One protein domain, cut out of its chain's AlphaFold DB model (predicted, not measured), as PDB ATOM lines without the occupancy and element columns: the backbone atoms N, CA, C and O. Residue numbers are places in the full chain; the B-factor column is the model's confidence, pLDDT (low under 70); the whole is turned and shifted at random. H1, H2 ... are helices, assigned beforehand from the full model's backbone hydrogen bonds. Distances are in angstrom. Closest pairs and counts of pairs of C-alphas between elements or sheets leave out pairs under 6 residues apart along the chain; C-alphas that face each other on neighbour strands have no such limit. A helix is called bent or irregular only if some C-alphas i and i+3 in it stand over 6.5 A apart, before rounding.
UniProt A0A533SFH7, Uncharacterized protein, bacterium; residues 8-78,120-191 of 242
ATOM      1  N   ARG A   8     -63.524  23.902  15.010       90.12
ATOM      2  CA  ARG A   8     -62.803  24.476  13.873       90.12
ATOM      3  C   ARG A   8     -61.377  24.856  14.261       90.12
ATOM      4  O   ARG A   8     -60.442  24.461  13.571       90.12
ATOM      5  N   ARG A   9     -61.189  25.594  15.360       90.06
ATOM      6  CA  ARG A   9     -59.845  25.988  15.818       90.06
ATOM      7  C   ARG A   9     -59.012  24.794  16.259       90.06
ATOM      8  O   ARG A   9     -57.816  24.764  15.981       90.06
ATOM      9  N   ILE A  10     -59.636  23.818  16.914       91.31
ATOM     10  CA  ILE A  10     -58.961  22.581  17.323       91.31
ATOM     11  C   ILE A  10     -58.434  21.842  16.093       91.31
ATOM     12  O   ILE A  10     -57.255  21.515  16.049       91.31
ATOM     13  N   LEU A  11     -59.268  21.643  15.070       93.44
ATOM     14  CA  LEU A  11     -58.861  20.951  13.848       93.44
ATOM     15  C   LEU A  11     -57.747  21.692  13.102       93.44
ATOM     16  O   LEU A  11     -56.805  21.049  12.654       93.44
ATOM     17  N   ILE A  12     -57.809  23.025  13.012       93.25
ATOM     18  CA  ILE A  12     -56.736  23.829  12.399       93.25
ATOM     19  C   ILE A  12     -55.419  23.640  13.161       93.25
ATOM     20  O   ILE A  12     -54.378  23.407  12.548       93.25
ATOM     21  N   PHE A  13     -55.462  23.697  14.493       94.69
ATOM     22  CA  PHE A  13     -54.279  23.491  15.320       94.69
ATOM     23  C   PHE A  13     -53.696  22.091  15.163       94.69
ATOM     24  O   PHE A  13     -52.493  21.962  14.959       94.69
ATOM     25  N   LEU A  14     -54.532  21.052  15.207       95.75
ATOM     26  CA  LEU A  14     -54.079  19.675  15.021       95.75
ATOM     27  C   LEU A  14     -53.502  19.466  13.618       95.75
ATOM     28  O   LEU A  14     -52.453  18.843  13.488       95.75
ATOM     29  N   ALA A  15     -54.125  20.037  12.585       96.06
ATOM     30  CA  ALA A  15     -53.613  19.970  11.220       96.06
ATOM     31  C   ALA A  15     -52.218  20.600  11.102       96.06
ATOM     32  O   ALA A  15     -51.338  20.004  10.489       96.06
ATOM     33  N   PHE A  16     -51.977  21.757  11.730       96.75
ATOM     34  CA  PHE A  16     -50.640  22.352  11.753       96.75
ATOM     35  C   PHE A  16     -49.654  21.555  12.609       96.75
ATOM     36  O   PHE A  16     -48.545  21.296  12.153       96.75
ATOM     37  N   ALA A  17     -50.037  21.145  13.820       95.69
ATOM     38  CA  ALA A  17     -49.143  20.442  14.739       95.69
ATOM     39  C   ALA A  17     -48.684  19.106  14.144       95.69
ATOM     40  O   ALA A  17     -47.485  18.852  14.036       95.69
ATOM     41  N   PHE A  18     -49.629  18.287  13.678       96.25
ATOM     42  CA  PHE A  18     -49.300  17.028  13.021       96.25
ATOM     43  C   PHE A  18     -48.667  17.249  11.652       96.25
ATOM     44  O   PHE A  18     -47.698  16.571  11.340       96.25
ATOM     45  N   GLY A  19     -49.140  18.212  10.858       97.06
ATOM     46  CA  GLY A  19     -48.572  18.496   9.539       97.06
ATOM     47  C   GLY A  19     -47.090  18.869   9.601       97.06
ATOM     48  O   GLY A  19     -46.288  18.312   8.856       97.06
ATOM     49  N   ILE A  20     -46.703  19.751  10.529       96.12
ATOM     50  CA  ILE A  20     -45.303  20.154  10.730       96.12
ATOM     51  C   ILE A  20     -44.476  18.981  11.267       96.12
ATOM     52  O   ILE A  20     -43.397  18.706  10.741       96.12
ATOM     53  N   ALA A  21     -44.983  18.253  12.269       95.50
ATOM     54  CA  ALA A  21     -44.275  17.109  12.844       95.50
ATOM     55  C   ALA A  21     -44.049  15.992  11.809       95.50
ATOM     56  O   ALA A  21     -42.948  15.457  11.694       95.50
ATOM     57  N   TRP A  22     -45.064  15.675  11.003       96.62
ATOM     58  CA  TRP A  22     -44.979  14.658   9.954       96.62
ATOM     59  C   TRP A  22     -44.077  15.093   8.804       96.62
ATOM     60  O   TRP A  22     -43.317  14.272   8.300       96.62
ATOM     61  N   ALA A  23     -44.093  16.373   8.420       96.38
ATOM     62  CA  ALA A  23     -43.141  16.903   7.448       96.38
ATOM     63  C   ALA A  23     -41.694  16.789   7.960       96.38
ATOM     64  O   ALA A  23     -40.812  16.358   7.217       96.38
ATOM     65  N   GLY A  24     -41.457  17.096   9.241       95.00
ATOM     66  CA  GLY A  24     -40.162  16.887   9.893       95.00
ATOM     67  C   GLY A  24     -39.741  15.415   9.898       95.00
ATOM     68  O   GLY A  24     -38.622  15.093   9.502       95.00
ATOM     69  N   ALA A  25     -40.645  14.505  10.266       93.69
ATOM     70  CA  ALA A  25     -40.385  13.066  10.252       93.69
ATOM     71  C   ALA A  25     -40.104  12.527   8.842       93.69
ATOM     72  O   ALA A  25     -39.201  11.712   8.662       93.69
ATOM     73  N   LEU A  26     -40.831  13.011   7.833       95.56
ATOM     74  CA  LEU A  26     -40.590  12.662   6.438       95.56
ATOM     75  C   LEU A  26     -39.207  13.139   5.985       95.56
ATOM     76  O   LEU A  26     -38.476  12.372   5.365       95.56
ATOM     77  N   ALA A  27     -38.810  14.364   6.338       94.50
ATOM     78  CA  ALA A  27     -37.470  14.865   6.043       94.50
ATOM     79  C   ALA A  27     -36.382  13.999   6.701       94.50
ATOM     80  O   ALA A  27     -35.396  13.664   6.048       94.50
ATOM     81  N   ILE A  28     -36.578  13.567   7.952       94.25
ATOM     82  CA  ILE A  28     -35.669  12.627   8.630       94.25
ATOM     83  C   ILE A  28     -35.596  11.301   7.862       94.25
ATOM     84  O   ILE A  28     -34.504  10.816   7.574       94.25
ATOM     85  N   ALA A  29     -36.739  10.730   7.483       94.00
ATOM     86  CA  ALA A  29     -36.791   9.467   6.751       94.00
ATOM     87  C   ALA A  29     -36.071   9.547   5.392       94.00
ATOM     88  O   ALA A  29     -35.310   8.646   5.045       94.00
ATOM     89  N   LEU A  30     -36.256  10.644   4.653       95.19
ATOM     90  CA  LEU A  30     -35.625  10.867   3.348       95.19
ATOM     91  C   LEU A  30     -34.127  11.194   3.442       95.19
ATOM     92  O   LEU A  30     -33.409  11.050   2.456       95.19
ATOM     93  N   THR A  31     -33.639  11.609   4.611       92.31
ATOM     94  CA  THR A  31     -32.232  11.976   4.842       92.31
ATOM     95  C   THR A  31     -31.459  10.892   5.592       92.31
ATOM     96  O   THR A  31     -30.532  11.199   6.328       92.31
ATOM     97  N   GLY A  32     -31.816   9.616   5.413       88.06
ATOM     98  CA  GLY A  32     -31.081   8.484   5.999       88.06
ATOM     99  C   GLY A  32     -31.599   8.006   7.361       88.06
ATOM    100  O   GLY A  32     -30.985   7.140   7.988       88.06
ATOM    101  N   GLY A  33     -32.745   8.519   7.817       90.00
ATOM    102  CA  GLY A  33     -33.396   8.093   9.055       90.00
ATOM    103  C   GLY A  33     -32.640   8.517  10.315       90.00
ATOM    104  O   GLY A  33     -31.788   9.394  10.280       90.00
ATOM    105  N   LEU A  34     -32.948   7.894  11.458       88.00
ATOM    106  CA  LEU A  34     -32.324   8.239  12.748       88.00
ATOM    107  C   LEU A  34     -30.853   7.802  12.854       88.00
ATOM    108  O   LEU A  34     -30.099   8.395  13.617       88.00
ATOM    109  N   VAL A  35     -30.457   6.769  12.103       86.94
ATOM    110  CA  VAL A  35     -29.123   6.148  12.204       86.94
ATOM    111  C   VAL A  35     -28.184   6.642  11.102       86.94
ATOM    112  O   VAL A  35     -27.036   6.965  11.382       86.94
ATOM    113  N   GLY A  36     -28.661   6.728   9.858       87.69
ATOM    114  CA  GLY A  36     -27.859   7.117   8.693       87.69
ATOM    115  C   GLY A  36     -27.905   8.610   8.370       87.69
ATOM    116  O   GLY A  36     -27.608   8.995   7.241       87.69
ATOM    117  N   SER A  37     -28.332   9.446   9.318       89.19
ATOM    118  CA  SER A  37     -28.504  10.879   9.083       89.19
ATOM    119  C   SER A  37     -27.165  11.603   8.897       89.19
ATOM    120  O   SER A  37     -26.220  11.317   9.638       89.19
ATOM    121  N   PRO A  38     -27.075  12.590   7.983       90.31
ATOM    122  CA  PRO A  38     -25.891  13.418   7.822       90.31
ATOM    123  C   PRO A  38     -25.439  14.051   9.139       90.31
ATOM    124  O   PRO A  38     -26.235  14.648   9.872       90.31
ATOM    125  N   VAL A  39     -24.141  13.958   9.412       91.56
ATOM    126  CA  VAL A  39     -23.501  14.682  10.513       91.56
ATOM    127  C   VAL A  39     -23.365  16.145  10.105       91.56
ATOM    128  O   VAL A  39     -22.816  16.447   9.047       91.56
ATOM    129  N   LEU A  40     -23.873  17.054  10.937       88.56
ATOM    130  CA  LEU A  40     -23.852  18.488  10.641       88.56
ATOM    131  C   LEU A  40     -22.545  19.153  11.064       88.56
ATOM    132  O   LEU A  40     -22.104  20.106  10.427       88.56
ATOM    133  N   VAL A  41     -21.929  18.658  12.139       85.19
ATOM    134  CA  VAL A  41     -20.674  19.198  12.665       85.19
ATOM    135  C   VAL A  41     -19.656  18.065  12.788       85.19
ATOM    136  O   VAL A  41     -19.843  17.181  13.627       85.19
ATOM    137  N   PRO A  42     -18.582  18.064  11.976       81.56
ATOM    138  CA  PRO A  42     -17.531  17.057  12.073       81.56
ATOM    139  C   PRO A  42     -16.957  16.987  13.493       81.56
ATOM    140  O   PRO A  42     -16.602  18.008  14.077       81.56
ATOM    141  N   GLY A  43     -16.873  15.780  14.053       76.31
ATOM    142  CA  GLY A  43     -16.346  15.547  15.402       76.31
ATOM    143  C   GLY A  43     -17.349  15.731  16.547       76.31
ATOM    144  O   GLY A  43     -16.998  15.441  17.687       76.31
ATOM    145  N   LEU A  44     -18.591  16.149  16.276       79.19
ATOM    146  CA  LEU A  44     -19.670  16.181  17.268       79.19
ATOM    147  C   LEU A  44     -20.785  15.194  16.891       79.19
ATOM    148  O   LEU A  44     -21.057  14.999  15.706       79.19
ATOM    149  N   PRO A  45     -21.502  14.610  17.870       80.69
ATOM    150  CA  PRO A  45     -22.581  13.652  17.614       80.69
ATOM    151  C   PRO A  45     -23.890  14.316  17.129       80.69
ATOM    152  O   PRO A  45     -24.968  13.744  17.271       80.69
ATOM    153  N   TYR A  46     -23.829  15.532  16.575       87.00
ATOM    154  CA  TYR A  46     -25.008  16.276  16.132       87.00
ATOM    155  C   TYR A  46     -25.332  15.969  14.672       87.00
ATOM    156  O   TYR A  46     -24.649  16.417  13.744       87.00
ATOM    157  N   THR A  47     -26.405  15.213  14.473       91.69
ATOM    158  CA  THR A  47     -26.920  14.850  13.152       91.69
ATOM    159  C   THR A  47     -28.064  15.762  12.719       91.69
ATOM    160  O   THR A  47     -28.689  16.451  13.533       91.69
ATOM    161  N   LEU A  48     -28.381  15.746  11.425       91.00
ATOM    162  CA  LEU A  48     -29.556  16.439  10.903       91.00
ATOM    163  C   LEU A  48     -30.841  15.919  11.561       91.00
ATOM    164  O   LEU A  48     -31.690  16.715  11.960       91.00
ATOM    165  N   ALA A  49     -30.953  14.604  11.756       92.56
ATOM    166  CA  ALA A  49     -32.081  13.990  12.444       92.56
ATOM    167  C   ALA A  49     -32.245  14.494  13.884       92.56
ATOM    168  O   ALA A  49     -33.373  14.741  14.314       92.56
ATOM    169  N   PHE A  50     -31.141  14.704  14.609       91.12
ATOM    170  CA  PHE A  50     -31.176  15.271  15.957       91.12
ATOM    171  C   PHE A  50     -31.806  16.672  15.960       91.12
ATOM    172  O   PHE A  50     -32.745  16.923  16.713       91.12
ATOM    173  N   ILE A  51     -31.357  17.560  15.067       91.38
ATOM    174  CA  ILE A  51     -31.875  18.934  14.984       91.38
ATOM    175  C   ILE A  51     -33.332  18.965  14.516       91.38
ATOM    176  O   ILE A  51     -34.151  19.670  15.106       91.38
ATOM    177  N   LEU A  52     -33.683  18.185  13.490       93.00
ATOM    178  CA  LEU A  52     -35.060  18.110  13.000       93.00
ATOM    179  C   LEU A  52     -36.010  17.573  14.075       93.00
ATOM    180  O   LEU A  52     -37.112  18.094  14.230       93.00
ATOM    181  N   THR A  53     -35.581  16.588  14.863       91.56
ATOM    182  CA  THR A  53     -36.393  16.068  15.970       91.56
ATOM    183  C   THR A  53     -36.550  17.118  17.068       91.56
ATOM    184  O   THR A  53     -37.671  17.474  17.428       91.56
ATOM    185  N   ALA A  54     -35.440  17.665  17.565       89.25
ATOM    186  CA  ALA A  54     -35.453  18.584  18.698       89.25
ATOM    187  C   ALA A  54     -36.175  19.905  18.384       89.25
ATOM    188  O   ALA A  54     -36.896  20.432  19.224       89.25
ATOM    189  N   VAL A  55     -36.006  20.450  17.176       90.50
ATOM    190  CA  VAL A  55     -36.535  21.778  16.827       90.50
ATOM    191  C   VAL A  55     -37.859  21.689  16.077       90.50
ATOM    192  O   VAL A  55     -38.811  22.374  16.441       90.50
ATOM    193  N   VAL A  56     -37.938  20.870  15.026       92.69
ATOM    194  CA  VAL A  56     -39.123  20.838  14.152       92.69
ATOM    195  C   VAL A  56     -40.196  19.938  14.740       92.69
ATOM    196  O   VAL A  56     -41.340  20.364  14.864       92.69
ATOM    197  N   TYR A  57     -39.836  18.714  15.126       91.81
ATOM    198  CA  TYR A  57     -40.807  17.738  15.612       91.81
ATOM    199  C   TYR A  57     -41.367  18.135  16.985       91.81
ATOM    200  O   TYR A  57     -42.577  18.301  17.120       91.81
ATOM    201  N   MET A  58     -40.501  18.378  17.979       91.81
ATOM    202  CA  MET A  58     -40.940  18.808  19.319       91.81
ATOM    203  C   MET A  58     -41.493  20.244  19.327       91.81
ATOM    204  O   MET A  58     -42.409  20.558  20.083       91.81
ATOM    205  N   GLY A  59     -40.982  21.130  18.464       92.38
ATOM    206  CA  GLY A  59     -41.457  22.514  18.355       92.38
ATOM    207  C   GLY A  59     -42.757  22.686  17.561       92.38
ATOM    208  O   GLY A  59     -43.366  23.760  17.613       92.38
ATOM    209  N   ALA A  60     -43.221  21.651  16.852       94.06
ATOM    210  CA  ALA A  60     -44.422  21.706  16.017       94.06
ATOM    211  C   ALA A  60     -45.676  22.242  16.741       94.06
ATOM    212  O   ALA A  60     -46.361  23.088  16.162       94.06
ATOM    213  N   PRO A  61     -45.987  21.849  17.995       93.75
ATOM    214  CA  PRO A  61     -47.171  22.336  18.702       93.75
ATOM    215  C   PRO A  61     -47.092  23.833  19.017       93.75
ATOM    216  O   PRO A  61     -48.099  24.536  18.914       93.75
ATOM    217  N   ALA A  62     -45.907  24.354  19.350       92.69
ATOM    218  CA  ALA A  62     -45.714  25.785  19.574       92.69
ATOM    219  C   ALA A  62     -45.938  26.586  18.291       92.69
ATOM    220  O   ALA A  62     -46.663  27.583  18.293       92.69
ATOM    221  N   VAL A  63     -45.361  26.129  17.178       93.69
ATOM    222  CA  VAL A  63     -45.552  26.779  15.876       93.69
ATOM    223  C   VAL A  63     -47.024  26.711  15.466       93.69
ATOM    224  O   VAL A  63     -47.603  27.725  15.080       93.69
ATOM    225  N   ALA A  64     -47.673  25.557  15.636       94.44
ATOM    226  CA  ALA A  64     -49.092  25.380  15.358       94.44
ATOM    227  C   ALA A  64     -49.978  26.313  16.190       94.44
ATOM    228  O   ALA A  64     -50.948  26.863  15.671       94.44
ATOM    229  N   HIS A  65     -49.643  26.542  17.461       93.19
ATOM    230  CA  HIS A  65     -50.345  27.494  18.324       93.19
ATOM    231  C   HIS A  65     -50.255  28.911  17.755       93.19
ATOM    232  O   HIS A  65     -51.290  29.556  17.565       93.19
ATOM    233  N   VAL A  66     -49.047  29.376  17.418       93.19
ATOM    234  CA  VAL A  66     -48.833  30.708  16.825       93.19
ATOM    235  C   VAL A  66     -49.590  30.841  15.500       93.19
ATOM    236  O   VAL A  66     -50.365  31.785  15.329       93.19
ATOM    237  N   LEU A  67     -49.432  29.875  14.589       92.81
ATOM    238  CA  LEU A  67     -50.071  29.881  13.269       92.81
ATOM    239  C   LEU A  67     -51.595  29.837  13.362       92.81
ATOM    240  O   LEU A  67     -52.280  30.579  12.659       92.81
ATOM    241  N   THR A  68     -52.145  29.022  14.262       91.56
ATOM    242  CA  THR A  68     -53.598  28.930  14.434       91.56
ATOM    243  C   THR A  68     -54.161  30.243  14.951       91.56
ATOM    244  O   THR A  68     -55.183  30.704  14.442       91.56
ATOM    245  N   ARG A  69     -53.502  30.901  15.915       89.75
ATOM    246  CA  ARG A  69     -53.943  32.221  16.394       89.75
ATOM    247  C   ARG A  69     -53.834  33.288  15.313       89.75
ATOM    248  O   ARG A  69     -54.770  34.067  15.165       89.75
ATOM    249  N   ALA A  70     -52.758  33.281  14.528       91.06
ATOM    250  CA  ALA A  70     -52.591  34.195  13.402       91.06
ATOM    251  C   ALA A  70     -53.701  34.011  12.350       91.06
ATOM    252  O   ALA A  70     -54.342  34.981  11.948       91.06
ATOM    253  N   LEU A  71     -53.998  32.764  11.965       92.31
ATOM    254  CA  LEU A  71     -55.012  32.444  10.957       92.31
ATOM    255  C   LEU A  71     -56.440  32.724  11.441       92.31
ATOM    256  O   LEU A  71     -57.281  33.223  10.696       92.31
ATOM    257  N   THR A  72     -56.728  32.408  12.701       88.69
ATOM    258  CA  THR A  72     -58.065  32.568  13.297       88.69
ATOM    259  C   THR A  72     -58.270  33.945  13.934       88.69
ATOM    260  O   THR A  72     -59.323  34.187  14.531       88.69
ATOM    261  N   ARG A  73     -57.267  34.832  13.806       87.31
ATOM    262  CA  ARG A  73     -57.191  36.176  14.403       87.31
ATOM    263  C   ARG A  73     -57.552  36.181  15.892       87.31
ATOM    264  O   ARG A  73     -58.247  37.062  16.385       87.31
ATOM    265  N   GLU A  74     -57.106  35.150  16.605       83.06
ATOM    266  CA  GLU A  74     -57.308  35.016  18.046       83.06
ATOM    267  C   GLU A  74     -56.334  35.939  18.787       83.06
ATOM    268  O   GLU A  74     -55.131  35.910  18.531       83.06
ATOM    269  N   GLY A  75     -56.833  36.740  19.732       81.50
ATOM    270  CA  GLY A  75     -55.979  37.576  20.576       81.50
ATOM    271  C   GLY A  75     -55.084  36.761  21.521       81.50
ATOM    272  O   GLY A  75     -55.266  35.560  21.711       81.50
ATOM    273  N   TRP A  76     -54.133  37.427  22.178       82.62
ATOM    274  CA  TRP A  76     -53.168  36.821  23.116       82.62
ATOM    275  C   TRP A  76     -53.627  36.846  24.583       82.62
ATOM    276  O   TRP A  76     -52.820  36.857  25.510       82.62
ATOM    277  N   GLN A  77     -54.937  36.857  24.825       71.81
ATOM    278  CA  GLN A  77     -55.473  36.815  26.184       71.81
ATOM    279  C   GLN A  77     -55.398  35.377  26.742       71.81
ATOM    280  O   GLN A  77     -55.557  34.403  26.003       71.81
ATOM    281  N   ASN A  78     -55.137  35.241  28.049       65.62
ATOM    282  CA  ASN A  78     -55.169  33.973  28.803       65.62
ATOM    283  C   ASN A  78     -54.261  32.832  28.297       65.62
ATOM    284  O   ASN A  78     -54.594  31.662  28.439       65.62
ATOM    285  N   PRO A 120     -21.536  -5.462  39.392       88.56
ATOM    286  CA  PRO A 120     -21.044  -4.829  40.615       88.56
ATOM    287  C   PRO A 120     -19.642  -4.233  40.453       88.56
ATOM    288  O   PRO A 120     -19.223  -3.418  41.274       88.56
ATOM    289  N   LYS A 121     -18.897  -4.651  39.423       88.25
ATOM    290  CA  LYS A 121     -17.549  -4.151  39.153       88.25
ATOM    291  C   LYS A 121     -17.574  -2.898  38.285       88.25
ATOM    292  O   LYS A 121     -16.536  -2.258  38.164       88.25
ATOM    293  N   LEU A 122     -18.718  -2.510  37.715       89.56
ATOM    294  CA  LEU A 122     -18.825  -1.361  36.809       89.56
ATOM    295  C   LEU A 122     -17.839  -1.467  35.629       89.56
ATOM    296  O   LEU A 122     -17.232  -0.481  35.216       89.56
ATOM    297  N   THR A 123     -17.653  -2.676  35.107       89.75
ATOM    298  CA  THR A 123     -16.716  -3.044  34.037       89.75
ATOM    299  C   THR A 123     -16.896  -2.162  32.803       89.75
ATOM    300  O   THR A 123     -15.920  -1.679  32.234       89.75
ATOM    301  N   TYR A 124     -18.143  -1.868  32.425       86.69
ATOM    302  CA  TYR A 124     -18.418  -0.947  31.319       86.69
ATOM    303  C   TYR A 124     -17.914   0.477  31.607       86.69
ATOM    304  O   TYR A 124     -17.256   1.088  30.769       86.69
ATOM    305  N   VAL A 125     -18.155   0.995  32.814       87.12
ATOM    306  CA  VAL A 125     -17.699   2.336  33.222       87.12
ATOM    307  C   VAL A 125     -16.174   2.404  33.274       87.12
ATOM    308  O   VAL A 125     -15.596   3.404  32.856       87.12
ATOM    309  N   GLN A 126     -15.516   1.333  33.729       87.25
ATOM    310  CA  GLN A 126     -14.059   1.209  33.667       87.25
ATOM    311  C   GLN A 126     -13.563   1.285  32.220       87.25
ATOM    312  O   GLN A 126     -12.691   2.093  31.925       87.25
ATOM    313  N   SER A 127     -14.198   0.560  31.292       86.38
ATOM    314  CA  SER A 127     -13.810   0.614  29.876       86.38
ATOM    315  C   SER A 127     -13.972   2.007  29.251       86.38
ATOM    316  O   SER A 127     -13.188   2.383  28.382       86.38
ATOM    317  N   LEU A 128     -14.952   2.800  29.706       83.62
ATOM    318  CA  LEU A 128     -15.108   4.194  29.285       83.62
ATOM    319  C   LEU A 128     -13.997   5.084  29.854       83.62
ATOM    320  O   LEU A 128     -13.486   5.947  29.147       83.62
ATOM    321  N   LEU A 129     -13.608   4.880  31.114       85.06
ATOM    322  CA  LEU A 129     -12.489   5.606  31.716       85.06
ATOM    323  C   LEU A 129     -11.166   5.287  31.018       85.06
ATOM    324  O   LEU A 129     -10.383   6.202  30.795       85.06
ATOM    325  N   ASP A 130     -10.946   4.039  30.611       83.50
ATOM    326  CA  ASP A 130      -9.742   3.650  29.873       83.50
ATOM    327  C   ASP A 130      -9.707   4.257  28.459       83.50
ATOM    328  O   ASP A 130      -8.640   4.597  27.951       83.50
ATOM    329  N   GLN A 131     -10.871   4.426  27.821       80.00
ATOM    330  CA  GLN A 131     -10.983   5.009  26.477       80.00
ATOM    331  C   GLN A 131     -10.886   6.540  26.461       80.00
ATOM    332  O   GLN A 131     -10.302   7.107  25.539       80.00
ATOM    333  N   TYR A 132     -11.487   7.213  27.446       73.44
ATOM    334  CA  TYR A 132     -11.645   8.673  27.468       73.44
ATOM    335  C   TYR A 132     -10.832   9.370  28.566       73.44
ATOM    336  O   TYR A 132     -10.832  10.601  28.643       73.44
ATOM    337  N   GLY A 133     -10.151   8.612  29.426       67.75
ATOM    338  CA  GLY A 133      -9.296   9.138  30.479       67.75
ATOM    339  C   GLY A 133      -8.128   9.916  29.890       67.75
ATOM    340  O   GLY A 133      -7.238   9.360  29.250       67.75
ATOM    341  N   THR A 134      -8.112  11.227  30.108       58.78
ATOM    342  CA  THR A 134      -6.962  12.063  29.778       58.78
ATOM    343  C   THR A 134      -5.813  11.751  30.731       58.78
ATOM    344  O   THR A 134      -5.991  11.674  31.949       58.78
ATOM    345  N   ALA A 135      -4.611  11.586  30.176       56.97
ATOM    346  CA  ALA A 135      -3.384  11.407  30.942       56.97
ATOM    347  C   ALA A 135      -3.189  12.590  31.915       56.97
ATOM    348  O   ALA A 135      -2.752  13.665  31.511       56.97
ATOM    349  N   GLY A 136      -3.560  12.409  33.187       58.34
ATOM    350  CA  GLY A 136      -3.329  13.395  34.248       58.34
ATOM    351  C   GLY A 136      -4.419  13.519  35.318       58.34
ATOM    352  O   GLY A 136      -4.112  14.005  36.402       58.34
ATOM    353  N   VAL A 137      -5.656  13.063  35.077       62.59
ATOM    354  CA  VAL A 137      -6.729  13.092  36.094       62.59
ATOM    355  C   VAL A 137      -7.356  11.709  36.235       62.59
ATOM    356  O   VAL A 137      -8.173  11.289  35.420       62.59
ATOM    357  N   ALA A 138      -6.963  10.986  37.285       69.31
ATOM    358  CA  ALA A 138      -7.521   9.677  37.595       69.31
ATOM    359  C   ALA A 138      -8.891   9.833  38.274       69.31
ATOM    360  O   ALA A 138      -8.978  10.175  39.453       69.31
ATOM    361  N   PHE A 139      -9.971   9.575  37.535       77.06
ATOM    362  CA  PHE A 139     -11.304   9.427  38.116       77.06
ATOM    363  C   PHE A 139     -11.556   7.967  38.487       77.06
ATOM    364  O   PHE A 139     -11.245   7.060  37.721       77.06
ATOM    365  N   THR A 140     -12.173   7.729  39.645       86.19
ATOM    366  CA  THR A 140     -12.741   6.404  39.934       86.19
ATOM    367  C   THR A 140     -14.065   6.228  39.172       86.19
ATOM    368  O   THR A 140     -14.747   7.231  38.921       86.19
ATOM    369  N   PRO A 141     -14.498   4.989  38.852       86.19
ATOM    370  CA  PRO A 141     -15.807   4.738  38.236       86.19
ATOM    371  C   PRO A 141     -16.965   5.398  38.993       86.19
ATOM    372  O   PRO A 141     -17.852   5.999  38.389       86.19
ATOM    373  N   LEU A 142     -16.919   5.362  40.329       87.75
ATOM    374  CA  LEU A 142     -17.928   5.992  41.176       87.75
ATOM    375  C   LEU A 142     -17.913   7.520  41.042       87.75
ATOM    376  O   LEU A 142     -18.972   8.139  40.956       87.75
ATOM    377  N   THR A 143     -16.728   8.134  40.981       87.50
ATOM    378  CA  THR A 143     -16.593   9.581  40.766       87.50
ATOM    379  C   THR A 143     -17.203   9.998  39.430       87.50
ATOM    380  O   THR A 143     -17.929  10.989  39.386       87.50
ATOM    381  N   LEU A 144     -16.973   9.230  38.359       86.12
ATOM    382  CA  LEU A 144     -17.559   9.515  37.049       86.12
ATOM    383  C   LEU A 144     -19.091   9.434  37.086       86.12
ATOM    384  O   LEU A 144     -19.764  10.345  36.606       86.12
ATOM    385  N   ILE A 145     -19.641   8.381  37.700       88.81
ATOM    386  CA  ILE A 145     -21.093   8.219  37.872       88.81
ATOM    387  C   ILE A 145     -21.672   9.403  38.648       88.81
ATOM    388  O   ILE A 145     -22.688   9.961  38.236       88.81
ATOM    389  N   LEU A 146     -21.031   9.816  39.745       89.81
ATOM    390  CA  LEU A 146     -21.487  10.949  40.550       89.81
ATOM    391  C   LEU A 146     -21.471  12.254  39.753       89.81
ATOM    392  O   LEU A 146     -22.467  12.973  39.766       89.81
ATOM    393  N   ILE A 147     -20.390  12.540  39.022       89.31
ATOM    394  CA  ILE A 147     -20.290  13.742  38.185       89.31
ATOM    395  C   ILE A 147     -21.390  13.744  37.120       89.31
ATOM    396  O   ILE A 147     -22.130  14.721  37.022       89.31
ATOM    397  N   GLN A 148     -21.551  12.647  36.374       88.81
ATOM    398  CA  GLN A 148     -22.579  12.525  35.334       88.81
ATOM    399  C   GLN A 148     -23.993  12.618  35.912       88.81
ATOM    400  O   GLN A 148     -24.867  13.239  35.312       88.81
ATOM    401  N   THR A 149     -24.220  12.052  37.098       90.56
ATOM    402  CA  THR A 149     -25.513  12.140  37.787       90.56
ATOM    403  C   THR A 149     -25.799  13.577  38.197       90.56
ATOM    404  O   THR A 149     -26.869  14.091  37.895       90.56
ATOM    405  N   VAL A 150     -24.849  14.265  38.832       92.25
ATOM    406  CA  VAL A 150     -25.018  15.667  39.246       92.25
ATOM    407  C   VAL A 150     -25.241  16.565  38.030       92.25
ATOM    408  O   VAL A 150     -26.172  17.367  38.031       92.25
ATOM    409  N   GLN A 151     -24.450  16.399  36.968       92.06
ATOM    410  CA  GLN A 151     -24.649  17.132  35.718       92.06
ATOM    411  C   GLN A 151     -26.018  16.836  35.105       92.06
ATOM    412  O   GLN A 151     -26.731  17.767  34.745       92.06
ATOM    413  N   GLY A 152     -26.422  15.568  35.041       90.56
ATOM    414  CA  GLY A 152     -27.730  15.165  34.535       90.56
ATOM    415  C   GLY A 152     -28.870  15.790  35.335       90.56
ATOM    416  O   GLY A 152     -29.764  16.394  34.755       90.56
ATOM    417  N   VAL A 153     -28.816  15.732  36.664       91.62
ATOM    418  CA  VAL A 153     -29.856  16.294  37.536       91.62
ATOM    419  C   VAL A 153     -29.933  17.816  37.426       91.62
ATOM    420  O   VAL A 153     -31.029  18.368  37.462       91.62
ATOM    421  N   LEU A 154     -28.807  18.516  37.281       91.44
ATOM    422  CA  LEU A 154     -28.792  19.980  37.228       91.44
ATOM    423  C   LEU A 154     -29.084  20.533  35.829       91.44
ATOM    424  O   LEU A 154     -29.853  21.482  35.689       91.44
ATOM    425  N   LEU A 155     -28.473  19.954  34.796       90.19
ATOM    426  CA  LEU A 155     -28.518  20.482  33.433       90.19
ATOM    427  C   LEU A 155     -29.697  19.930  32.633       90.19
ATOM    428  O   LEU A 155     -30.276  20.668  31.840       90.19
ATOM    429  N   SER A 156     -30.084  18.665  32.838       88.00
ATOM    430  CA  SER A 156     -31.125  18.033  32.016       88.00
ATOM    431  C   SER A 156     -32.460  18.779  32.076       88.00
ATOM    432  O   SER A 156     -32.989  19.080  31.006       88.00
ATOM    433  N   PRO A 157     -33.002  19.173  33.247       87.12
ATOM    434  CA  PRO A 157     -34.277  19.892  33.289       87.12
ATOM    435  C   PRO A 157     -34.212  21.276  32.633       87.12
ATOM    436  O   PRO A 157     -35.201  21.727  32.067       87.12
ATOM    437  N   LEU A 158     -33.052  21.941  32.668       87.75
ATOM    438  CA  LEU A 158     -32.858  23.246  32.031       87.75
ATOM    439  C   LEU A 158     -32.784  23.120  30.507       87.75
ATOM    440  O   LEU A 158     -33.484  23.837  29.795       87.75
ATOM    441  N   LEU A 159     -31.970  22.184  30.013       85.50
ATOM    442  CA  LEU A 159     -31.785  21.951  28.580       85.50
ATOM    443  C   LEU A 159     -33.062  21.403  27.935       85.50
ATOM    444  O   LEU A 159     -33.501  21.906  26.904       85.50
ATOM    445  N   ASN A 160     -33.708  20.424  28.573       85.50
ATOM    446  CA  ASN A 160     -34.976  19.873  28.097       85.50
ATOM    447  C   ASN A 160     -36.152  20.819  28.345       85.50
ATOM    448  O   ASN A 160     -37.136  20.769  27.610       85.50
ATOM    449  N   GLY A 161     -36.057  21.710  29.333       84.81
ATOM    450  CA  GLY A 161     -37.074  22.717  29.632       84.81
ATOM    451  C   GLY A 161     -37.415  23.587  28.424       84.81
ATOM    452  O   GLY A 161     -38.582  23.887  28.200       84.81
ATOM    453  N   LEU A 162     -36.423  23.934  27.597       82.44
ATOM    454  CA  LEU A 162     -36.649  24.711  26.376       82.44
ATOM    455  C   LEU A 162     -37.471  23.940  25.331       82.44
ATOM    456  O   LEU A 162     -38.404  24.494  24.750       82.44
ATOM    457  N   PHE A 163     -37.144  22.668  25.100       82.00
ATOM    458  CA  PHE A 163     -37.831  21.837  24.106       82.00
ATOM    459  C   PHE A 163     -39.236  21.447  24.572       82.00
ATOM    460  O   PHE A 163     -40.213  21.630  23.849       82.00
ATOM    461  N   THR A 164     -39.353  21.016  25.827       83.56
ATOM    462  CA  THR A 164     -40.641  20.705  26.462       83.56
ATOM    463  C   THR A 164     -41.534  21.937  26.591       83.56
ATOM    464  O   THR A 164     -42.748  21.814  26.476       83.56
ATOM    465  N   PHE A 165     -40.975  23.145  26.746       86.69
ATOM    466  CA  PHE A 165     -41.770  24.374  26.715       86.69
ATOM    467  C   PHE A 165     -42.536  24.528  25.399       86.69
ATOM    468  O   PHE A 165     -43.690  24.947  25.433       86.69
ATOM    469  N   GLY A 166     -41.941  24.184  24.253       85.56
ATOM    470  CA  GLY A 166     -42.626  24.262  22.962       85.56
ATOM    471  C   GLY A 166     -43.862  23.356  22.905       85.56
ATOM    472  O   GLY A 166     -44.948  23.781  22.498       85.56
ATOM    473  N   GLU A 167     -43.719  22.129  23.395       89.12
ATOM    474  CA  GLU A 167     -44.828  21.185  23.519       89.12
ATOM    475  C   GLU A 167     -45.890  21.702  24.490       89.12
ATOM    476  O   GLU A 167     -47.073  21.763  24.155       89.12
ATOM    477  N   GLU A 168     -45.474  22.147  25.674       89.62
ATOM    478  CA  GLU A 168     -46.382  22.627  26.711       89.62
ATOM    479  C   GLU A 168     -47.129  23.900  26.291       89.62
ATOM    480  O   GLU A 168     -48.322  24.073  26.575       89.62
ATOM    481  N   PHE A 169     -46.467  24.773  25.535       89.62
ATOM    482  CA  PHE A 169     -47.070  25.958  24.951       89.62
ATOM    483  C   PHE A 169     -48.184  25.588  23.963       89.62
ATOM    484  O   PHE A 169     -49.307  26.073  24.090       89.62
ATOM    485  N   GLY A 170     -47.942  24.652  23.046       89.69
ATOM    486  CA  GLY A 170     -48.992  24.192  22.138       89.69
ATOM    487  C   GLY A 170     -50.106  23.425  22.853       89.69
ATOM    488  O   GLY A 170     -51.284  23.790  22.800       89.69
ATOM    489  N   TRP A 171     -49.758  22.351  23.555       90.06
ATOM    490  CA  TRP A 171     -50.741  21.415  24.091       90.06
ATOM    491  C   TRP A 171     -51.512  21.983  25.279       90.06
ATOM    492  O   TRP A 171     -52.747  21.963  25.282       90.06
ATOM    493  N   ARG A 172     -50.820  22.514  26.293       88.69
ATOM    494  CA  ARG A 172     -51.487  23.014  27.503       88.69
ATOM    495  C   ARG A 172     -51.975  24.442  27.369       88.69
ATOM    496  O   ARG A 172     -53.048  24.738  27.888       88.69
ATOM    497  N   ALA A 173     -51.238  25.332  26.707       86.56
ATOM    498  CA  ALA A 173     -51.672  26.726  26.597       86.56
ATOM    499  C   ALA A 173     -52.652  26.986  25.437       86.56
ATOM    500  O   ALA A 173     -53.393  27.975  25.497       86.56
ATOM    501  N   TYR A 174     -52.733  26.112  24.423       87.75
ATOM    502  CA  TYR A 174     -53.711  26.255  23.336       87.75
ATOM    503  C   TYR A 174     -54.807  25.192  23.304       87.75
ATOM    504  O   TYR A 174     -55.988  25.555  23.280       87.75
ATOM    505  N   LEU A 175     -54.441  23.906  23.284       89.19
ATOM    506  CA  LEU A 175     -55.400  22.819  23.068       89.19
ATOM    507  C   LEU A 175     -56.237  22.523  24.320       89.19
ATOM    508  O   LEU A 175     -57.463  22.450  24.229       89.19
ATOM    509  N   LEU A 176     -55.606  22.411  25.496       85.56
ATOM    510  CA  LEU A 176     -56.296  22.052  26.743       85.56
ATOM    511  C   LEU A 176     -57.494  22.965  27.050       85.56
ATOM    512  O   LEU A 176     -58.584  22.436  27.275       85.56
ATOM    513  N   PRO A 177     -57.379  24.310  27.005       84.88
ATOM    514  CA  PRO A 177     -58.500  25.185  27.328       84.88
ATOM    515  C   PRO A 177     -59.677  25.036  26.368       84.88
ATOM    516  O   PRO A 177     -60.822  25.229  26.771       84.88
ATOM    517  N   LYS A 178     -59.403  24.661  25.113       84.44
ATOM    518  CA  LYS A 178     -60.418  24.441  24.080       84.44
ATOM    519  C   LYS A 178     -61.117  23.088  24.221       84.44
ATOM    520  O   LYS A 178     -62.247  22.960  23.763       84.44
ATOM    521  N   LEU A 179     -60.490  22.121  24.893       84.81
ATOM    522  CA  LEU A 179     -61.082  20.820  25.218       84.81
ATOM    523  C   LEU A 179     -61.814  20.804  26.567       84.81
ATOM    524  O   LEU A 179     -62.712  19.986  26.753       84.81
ATOM    525  N   MET A 180     -61.510  21.727  27.491       79.50
ATOM    526  CA  MET A 180     -62.191  21.831  28.796       79.50
ATOM    527  C   MET A 180     -63.739  21.821  28.745       79.50
ATOM    528  O   MET A 180     -64.333  21.221  29.646       79.50
ATOM    529  N   PRO A 181     -64.413  22.397  27.724       79.44
ATOM    530  CA  PRO A 181     -65.862  22.278  27.529       79.44
ATOM    531  C   PRO A 181     -66.426  20.848  27.499       79.44
ATOM    532  O   PRO A 181     -67.599  20.660  27.810       79.44
ATOM    533  N   LEU A 182     -65.616  19.832  27.172       68.25
ATOM    534  CA  LEU A 182     -66.027  18.416  27.140       68.25
ATOM    535  C   LEU A 182     -66.206  17.798  28.542       68.25
ATOM    536  O   LEU A 182     -66.623  16.645  28.665       68.25
ATOM    537  N   GLY A 183     -65.900  18.561  29.595       62.38
ATOM    538  CA  GLY A 183     -65.863  18.122  30.986       62.38
ATOM    539  C   GLY A 183     -64.463  17.647  31.374       62.38
ATOM    540  O   GLY A 183     -63.894  16.759  30.738       62.38
ATOM    541  N   GLY A 184     -63.882  18.217  32.435       57.34
ATOM    542  CA  GLY A 184     -62.630  17.700  32.999       57.34
ATOM    543  C   GLY A 184     -62.866  16.277  33.503       57.34
ATOM    544  O   GLY A 184     -63.821  16.088  34.210       57.34
ATOM    545  N   ARG A 185     -62.077  15.263  33.173       53.81
ATOM    546  CA  ARG A 185     -62.428  13.828  32.980       53.81
ATOM    547  C   ARG A 185     -62.396  13.465  31.501       53.81
ATOM    548  O   ARG A 185     -61.420  12.840  31.133       53.81
ATOM    549  N   ARG A 186     -63.313  13.896  30.627       50.41
ATOM    550  CA  ARG A 186     -63.172  13.625  29.172       50.41
ATOM    551  C   ARG A 186     -62.024  14.426  28.561       50.41
ATOM    552  O   ARG A 186     -61.104  13.846  28.008       50.41
ATOM    553  N   ALA A 187     -61.951  15.717  28.881       52.22
ATOM    554  CA  ALA A 187     -60.799  16.558  28.559       52.22
ATOM    555  C   ALA A 187     -59.498  16.127  29.267       52.22
ATOM    556  O   ALA A 187     -58.447  16.657  28.956       52.22
ATOM    557  N   HIS A 188     -59.560  15.237  30.268       51.84
ATOM    558  CA  HIS A 188     -58.380  14.718  30.983       51.84
ATOM    559  C   HIS A 188     -57.982  13.310  30.528       51.84
ATOM    560  O   HIS A 188     -56.834  12.934  30.715       51.84
ATOM    561  N   VAL A 189     -58.908  12.526  29.973       51.97
ATOM    562  CA  VAL A 189     -58.632  11.232  29.338       51.97
ATOM    563  C   VAL A 189     -58.083  11.468  27.932       51.97
ATOM    564  O   VAL A 189     -57.125  10.809  27.555       51.97
ATOM    565  N   ASP A 190     -58.578  12.494  27.232       54.09
ATOM    566  CA  ASP A 190     -58.046  12.906  25.927       54.09
ATOM    567  C   ASP A 190     -56.747  13.740  26.031       54.09
ATOM    568  O   ASP A 190     -56.068  13.934  25.027       54.09
ATOM    569  N   HIS A 191     -56.386  14.249  27.222       47.34
ATOM    570  CA  HIS A 191     -55.217  15.138  27.428       47.34
ATOM    571  C   HIS A 191     -54.198  14.632  28.476       47.34
ATOM    572  O   HIS A 191     -53.060  15.076  28.494       47.34
TER     573      HIS A 191
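This is residues 8 to 78 and 120 to 191 of the 242 residues of an uncharacterized protein of bacterium (UniProt A0A533SFH7). One very long, kinked helix, H5, makes the length of the model; H3 packs on its later part, and the hairpin of H1 and H2 slants away from H5 like the other arm of an open V. Near the beginning of H5, H4 stands crosswise, with residues 130 to 137 sticking out, and the short H6 folds back at the other end. The printed part has 143 residues, with six named helices, H1 to H6 in chain order, and no named strand: all helix. It is loose, with a radius of gyration of the C-alphas of 21.2 A, and elongated, spanning 62 by 36 by 26 A.

Find C-alpha 141 at (-15.807, 4.738, 38.236); from there H5 runs 53.2 A to C-alpha 182 at (-66.027, 18.416, 27.140). Return to C-alpha 8 at (-62.803, 24.476, 13.873), where H1, residues 8 to 30, begins its 32.2 A. H2 is residues 48 to 57, 12.3 A; H3 60 to 72, 17.6 A; H4 123 to 132, 14.4 A; H6 186 to 189, 5.1 A.

H5, the hub, has a kink of 52 degrees near residue 164 and is only just irregular, C-alphas 178 and 181 being 6.8 A apart. H1, H3 and H5 form a bundle, three helices grouped together. Look at Pro 61 and Gly 170: their C-alphas, 4.3 A apart, are the closest of H3 and H5, which touch at a shallow tilt of 25 degrees. H1 and H2, a hairpin, touch at 1 degree, a shallow tilt, opposite ways; the closest C-alphas, of Ala 21 and Tyr 57, are 4.5 A apart. H4 and H5 only just touch, with 3 pairs of C-alphas within 8 A, the closest those of Val 125 and Pro 141 at 5.9 A, about perpendicular at 82 degrees. H6 touches H5, with the closest C-alphas those of Leu 179 and Ala 187, 5.4 A apart. Every O i to N i+4 pair is within hydrogen-bond range in H1, H2, H3 and H4, but 27 of 38 in H5; H6 is too short for such a pair.

The C-alphas of Arg 8 and Gly 136 are the two farthest apart, 63.8 A. Residues 79 to 119 are not printed, and C-alphas 78 and 120 are 53.0 A apart across the cut. The link from H1 to H2, 17 residues, is long. Look for pLDDT under 70 at residue 78, residues 133 to 138 and residues 182 to 191.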